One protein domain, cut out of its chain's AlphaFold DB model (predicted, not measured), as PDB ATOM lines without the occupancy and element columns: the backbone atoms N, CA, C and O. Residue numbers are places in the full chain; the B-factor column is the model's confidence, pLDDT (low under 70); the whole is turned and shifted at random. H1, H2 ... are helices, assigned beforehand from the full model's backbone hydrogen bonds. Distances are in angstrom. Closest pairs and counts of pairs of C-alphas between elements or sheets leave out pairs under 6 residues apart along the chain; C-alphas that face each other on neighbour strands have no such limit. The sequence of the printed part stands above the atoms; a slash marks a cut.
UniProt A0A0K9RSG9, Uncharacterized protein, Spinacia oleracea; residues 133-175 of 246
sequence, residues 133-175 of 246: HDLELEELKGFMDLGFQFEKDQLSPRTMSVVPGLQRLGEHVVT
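This is residues 133 to 175 of the 246 residues of an uncharacterized protein of Spinacia oleracea (UniProt A0A0K9RSG9). Three helices are set round an open loop of chain: the longest, H1, makes one side, a long link of residues 146 to 156 sweeps across to the short H2 on the other side, and the tight link after H2 brings the chain back to H1, where H3 begins with Gly 165 near Glu 136 and runs away from H1. H3 stands about perpendicular to H1, at 85 degrees, and meets it with its beginning, while H1 and H2 are apart. The printed part has 43 residues, with three named helices in the order H1, H2, H3, holding 27 of the residues, and no named strand; the class is all helix. It is compact, with a radius of gyration of the C-alphas of 10.0 A, and rounded, spanning 24 by 19 by 18 A.

H1 takes residues 133 to 145 and is 18.5 A long from first to last C-alpha, from C-alpha 133 at (-81.642, 46.930, 4.436) to C-alpha 145 at (-67.556, 53.835, -5.311). H2 takes residues 157 to 162, 8.8 A. H3 takes residues 165 to 172, 11.8 A, with C-alpha 172 at (-75.223, 56.122, 13.924).

H1 and H3 touch, and their closest C-alphas, those of Glu 136 and Gly 165, are 4.9 A apart. Their lines are about perpendicular, at 85 degrees. H2 and H3 touch only at the corner by their link, and only just, with 3 pairs of C-alphas within 8 A; the closest are those of Met 160 and Leu 166, 5.4 A apart. They run opposite ways at a steep tilt of 45 degrees. H1 and H2 are apart. In H1 and H2 every O i to N i+4 pair is within hydrogen-bond range; in H3, 3 of 4 are.

The two C-alphas farthest apart, those of Leu 146 and Thr 175, are 27.8 A apart. The printed part has no cut. The link from H1 to H2, 11 residues, is long, and the link from H2 to H3, 2 residues, is tight. The mean pLDDT of the printed part is 83.3, and residues 170 to 175 are under 70.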
ATOM      1  N   HIS A 133     -82.781  46.294   3.797       84.69
ATOM      2  CA  HIS A 133     -81.642  46.930   4.436       84.69
ATOM      3  C   HIS A 133     -80.317  46.690   3.698       84.69
ATOM      4  O   HIS A 133     -79.547  47.629   3.493       84.69
ATOM      5  N   ASP A 134     -80.059  45.446   3.293       87.88
ATOM      6  CA  ASP A 134     -78.841  45.070   2.572       87.88
ATOM      7  C   ASP A 134     -78.757  45.778   1.212       87.88
ATOM      8  O   ASP A 134     -77.687  46.246   0.826       87.88
ATOM      9  N   LEU A 135     -79.890  45.904   0.504       87.19
ATOM     10  CA  LEU A 135     -79.965  46.625  -0.772       87.19
ATOM     11  C   LEU A 135     -79.645  48.106  -0.612       87.19
ATOM     12  O   LEU A 135     -78.859  48.654  -1.377       87.19
ATOM     13  N   GLU A 136     -80.215  48.758   0.397       89.81
ATOM     14  CA  GLU A 136     -79.932  50.166   0.670       89.81
ATOM     15  C   GLU A 136     -78.450  50.391   1.020       89.81
ATOM     16  O   GLU A 136     -77.880  51.421   0.661       89.81
ATOM     17  N   LEU A 137     -77.804  49.438   1.703       88.25
ATOM     18  CA  LEU A 137     -76.370  49.510   1.992       88.25
ATOM     19  C   LEU A 137     -75.523  49.334   0.721       88.25
ATOM     20  O   LEU A 137     -74.538  50.049   0.536       88.25
ATOM     21  N   GLU A 138     -75.911  48.413  -0.163       90.81
ATOM     22  CA  GLU A 138     -75.269  48.225  -1.467       90.81
ATOM     23  C   GLU A 138     -75.423  49.464  -2.361       90.81
ATOM     24  O   GLU A 138     -74.453  49.887  -2.992       90.81
ATOM     25  N   GLU A 139     -76.593  50.111  -2.355       90.88
ATOM     26  CA  GLU A 139     -76.815  51.388  -3.041       90.88
ATOM     27  C   GLU A 139     -75.872  52.477  -2.513       90.88
ATOM     28  O   GLU A 139     -75.174  53.119  -3.302       90.88
ATOM     29  N   LEU A 140     -75.793  52.663  -1.185       91.12
ATOM     30  CA  LEU A 140     -74.866  53.623  -0.570       91.12
ATOM     31  C   LEU A 140     -73.418  53.349  -0.962       91.12
ATOM     32  O   LEU A 140     -72.687  54.279  -1.305       91.12
ATOM     33  N   LYS A 141     -73.017  52.078  -0.944       91.25
ATOM     34  CA  LYS A 141     -71.684  51.670  -1.372       91.25
ATOM     35  C   LYS A 141     -71.447  52.015  -2.843       91.25
ATOM     36  O   LYS A 141     -70.393  52.547  -3.166       91.25
ATOM     37  N   GLY A 142     -72.421  51.776  -3.719       93.88
ATOM     38  CA  GLY A 142     -72.337  52.149  -5.131       93.88
ATOM     39  C   GLY A 142     -72.141  53.653  -5.331       93.88
ATOM     40  O   GLY A 142     -71.313  54.064  -6.141       93.88
ATOM     41  N   PHE A 143     -72.828  54.488  -4.549       92.50
ATOM     42  CA  PHE A 143     -72.585  55.932  -4.554       92.50
ATOM     43  C   PHE A 143     -71.171  56.280  -4.065       92.50
ATOM     44  O   PHE A 143     -70.494  57.098  -4.685       92.50
ATOM     45  N   MET A 144     -70.679  55.635  -3.006       92.44
ATOM     46  CA  MET A 144     -69.311  55.857  -2.522       92.44
ATOM     47  C   MET A 144     -68.246  55.433  -3.544       92.44
ATOM     48  O   MET A 144     -67.267  56.150  -3.734       92.44
ATOM     49  N   ASP A 145     -68.454  54.321  -4.254       94.12
ATOM     50  CA  ASP A 145     -67.556  53.835  -5.311       94.12
ATOM     51  C   ASP A 145     -67.502  54.807  -6.513       94.12
ATOM     52  O   ASP A 145     -66.479  54.913  -7.189       94.12
ATOM     53  N   LEU A 146     -68.584  55.557  -6.757       94.56
ATOM     54  CA  LEU A 146     -68.646  56.638  -7.751       94.56
ATOM     55  C   LEU A 146     -68.015  57.955  -7.261       94.56
ATOM     56  O   LEU A 146     -67.974  58.930  -8.012       94.56
ATOM     57  N   GLY A 147     -67.520  57.991  -6.023       94.31
ATOM     58  CA  GLY A 147     -66.869  59.154  -5.424       94.31
ATOM     59  C   GLY A 147     -67.812  60.105  -4.686       94.31
ATOM     60  O   GLY A 147     -67.389  61.200  -4.320       94.31
ATOM     61  N   PHE A 148     -69.074  59.726  -4.444       91.88
ATOM     62  CA  PHE A 148     -69.954  60.520  -3.587       91.88
ATOM     63  C   PHE A 148     -69.556  60.346  -2.122       91.88
ATOM     64  O   PHE A 148     -69.463  59.230  -1.610       91.88
ATOM     65  N   GLN A 149     -69.370  61.466  -1.430       90.69
ATOM     66  CA  GLN A 149     -69.083  61.484  -0.004       90.69
ATOM     67  C   GLN A 149     -70.284  62.051   0.746       90.69
ATOM     68  O   GLN A 149     -70.790  63.126   0.427       90.69
ATOM     69  N   PHE A 150     -70.759  61.303   1.737       88.38
ATOM     70  CA  PHE A 150     -71.917  61.675   2.536       88.38
ATOM     71  C   PHE A 150     -71.455  62.174   3.901       88.38
ATOM     72  O   PHE A 150     -71.232  61.391   4.822       88.38
ATOM     73  N   GLU A 151     -71.294  63.488   4.026       87.38
ATOM     74  CA  GLU A 151     -71.044  64.131   5.314       87.38
ATOM     75  C   GLU A 151     -72.363  64.355   6.043       87.38
ATOM     76  O   GLU A 151     -73.260  65.006   5.511       87.38
ATOM     77  N   LYS A 152     -72.466  63.851   7.276       79.19
ATOM     78  CA  LYS A 152     -73.684  63.922   8.096       79.19
ATOM     79  C   LYS A 152     -74.245  65.345   8.215       79.19
ATOM     80  O   LYS A 152     -75.460  65.516   8.164       79.19
ATOM     81  N   ASP A 153     -73.371  66.343   8.302       80.06
ATOM     82  CA  ASP A 153     -73.748  67.748   8.484       80.06
ATOM     83  C   ASP A 153     -74.259  68.411   7.191       80.06
ATOM     84  O   ASP A 153     -74.940  69.433   7.245       80.06
ATOM     85  N   GLN A 154     -73.983  67.813   6.027       85.00
ATOM     86  CA  GLN A 154     -74.410  68.309   4.713       85.00
ATOM     87  C   GLN A 154     -75.612  67.541   4.136       85.00
ATOM     88  O   GLN A 154     -76.075  67.827   3.027       85.00
ATOM     89  N   LEU A 155     -76.149  66.556   4.865       88.25
ATOM     90  CA  LEU A 155     -77.276  65.761   4.388       88.25
ATOM     91  C   LEU A 155     -78.581  66.552   4.475       88.25
ATOM     92  O   LEU A 155     -79.183  66.718   5.534       88.25
ATOM     93  N   SER A 156     -79.074  66.991   3.319       89.81
ATOM     94  CA  SER A 156     -80.395  67.607   3.233       89.81
ATOM     95  C   SER A 156     -81.519  66.570   3.448       89.81
ATOM     96  O   SER A 156     -81.405  65.420   3.007       89.81
ATOM     97  N   PRO A 157     -82.676  66.959   4.016       88.94
ATOM     98  CA  PRO A 157     -83.843  66.075   4.103       88.94
ATOM     99  C   PRO A 157     -84.287  65.542   2.734       88.94
ATOM    100  O   PRO A 157     -84.752  64.410   2.605       88.94
ATOM    101  N   ARG A 158     -84.088  66.339   1.674       89.19
ATOM    102  CA  ARG A 158     -84.383  65.934   0.299       89.19
ATOM    103  C   ARG A 158     -83.473  64.795  -0.157       89.19
ATOM    104  O   ARG A 158     -83.977  63.827  -0.714       89.19
ATOM    105  N   THR A 159     -82.168  64.859   0.103       89.62
ATOM    106  CA  THR A 159     -81.237  63.773  -0.257       89.62
ATOM    107  C   THR A 159     -81.526  62.499   0.532       89.62
ATOM    108  O   THR A 159     -81.558  61.427  -0.061       89.62
ATOM    109  N   MET A 160     -81.863  62.612   1.820       89.25
ATOM    110  CA  MET A 160     -82.290  61.472   2.647       89.25
ATOM    111  C   MET A 160     -83.615  60.840   2.188       89.25
ATOM    112  O   MET A 160     -83.849  59.658   2.422       89.25
ATOM    113  N   SER A 161     -84.496  61.612   1.543       88.31
ATOM    114  CA  SER A 161     -85.730  61.080   0.943       88.31
ATOM    115  C   SER A 161     -85.492  60.358  -0.388       88.31
ATOM    116  O   SER A 161     -86.284  59.506  -0.778       88.31
ATOM    117  N   VAL A 162     -84.418  60.719  -1.099       89.81
ATOM    118  CA  VAL A 162     -84.059  60.135  -2.399       89.81
ATOM    119  C   VAL A 162     -83.212  58.880  -2.222       89.81
ATOM    120  O   VAL A 162     -83.385  57.936  -2.984       89.81
ATOM    121  N   VAL A 163     -82.330  58.865  -1.220       90.31
ATOM    122  CA  VAL A 163     -81.490  57.719  -0.860       90.31
ATOM    123  C   VAL A 163     -81.813  57.333   0.589       90.31
ATOM    124  O   VAL A 163     -81.181  57.854   1.515       90.31
ATOM    125  N   PRO A 164     -82.808  56.452   0.814       86.69
ATOM    126  CA  PRO A 164     -83.289  56.100   2.154       86.69
ATOM    127  C   PRO A 164     -82.196  55.546   3.073       86.69
ATOM    128  O   PRO A 164     -82.193  55.836   4.269       86.69
ATOM    129  N   GLY A 165     -81.199  54.850   2.511       89.00
ATOM    130  CA  GLY A 165     -80.047  54.348   3.260       89.00
ATOM    131  C   GLY A 165     -79.298  55.432   4.052       89.00
ATOM    132  O   GLY A 165     -78.780  55.149   5.133       89.00
ATOM    133  N   LEU A 166     -79.291  56.688   3.580       90.25
ATOM    134  CA  LEU A 166     -78.610  57.803   4.257       90.25
ATOM    135  C   LEU A 166     -79.246  58.189   5.593       90.25
ATOM    136  O   LEU A 166     -78.561  58.760   6.442       90.25
ATOM    137  N   GLN A 167     -80.526  57.873   5.800       87.62
ATOM    138  CA  GLN A 167     -81.219  58.178   7.054       87.62
ATOM    139  C   GLN A 167     -80.525  57.498   8.240       87.62
ATOM    140  O   GLN A 167     -80.334  58.112   9.287       87.62
ATOM    141  N   ARG A 168     -80.029  56.273   8.034       79.44
ATOM    142  CA  ARG A 168     -79.331  55.495   9.067       79.44
ATOM    143  C   ARG A 168     -77.911  55.982   9.342       79.44
ATOM    144  O   ARG A 168     -77.441  55.896  10.474       79.44
ATOM    145  N   LEU A 169     -77.235  56.547   8.337       70.75
ATOM    146  CA  LEU A 169     -75.923  57.178   8.529       70.75
ATOM    147  C   LEU A 169     -76.032  58.426   9.423       70.75
ATOM    148  O   LEU A 169     -75.152  58.688  10.245       70.75
ATOM    149  N   GLY A 170     -77.144  59.162   9.307       63.09
ATOM    150  CA  GLY A 170     -77.463  60.284  10.190       63.09
ATOM    151  C   GLY A 170     -77.629  59.875  11.658       63.09
ATOM    152  O   GLY A 170     -77.257  60.634  12.553       63.09
ATOM    153  N   GLU A 171     -78.105  58.661  11.924       61.50
ATOM    154  CA  GLU A 171     -78.439  58.188  13.271       61.50
ATOM    155  C   GLU A 171     -77.223  57.596  14.019       61.50
ATOM    156  O   GLU A 171     -77.030  57.858  15.206       61.50
ATOM    157  N   HIS A 172     -76.306  56.918  13.317       49.22
ATOM    158  CA  HIS A 172     -75.223  56.122  13.924       49.22
ATOM    159  C   HIS A 172     -74.036  56.915  14.532       49.22
ATOM    160  O   HIS A 172     -73.280  56.383  15.338       49.22
ATOM    161  N   VAL A 173     -73.836  58.198  14.207       48.56
ATOM    162  CA  VAL A 173     -72.671  58.970  14.726       48.56
ATOM    163  C   VAL A 173     -72.900  59.556  16.133       48.56
ATOM    164  O   VAL A 173     -71.971  60.064  16.755       48.56
ATOM    165  N   VAL A 174     -74.114  59.483  16.688       44.75
ATOM    166  CA  VAL A 174     -74.355  59.976  18.064       44.75
ATOM    167  C   VAL A 174     -73.767  59.030  19.127       44.75
ATOM    168  O   VAL A 174     -73.480  59.472  20.237       44.75
ATOM    169  N   THR A 175     -73.489  57.767  18.793       41.66
ATOM    170  CA  THR A 175     -73.003  56.761  19.755       41.66
ATOM    171  C   THR A 175     -71.518  56.413  19.627       41.66
ATOM    172  O   THR A 175     -70.949  55.863  20.565       41.66
TER     173      THR A 175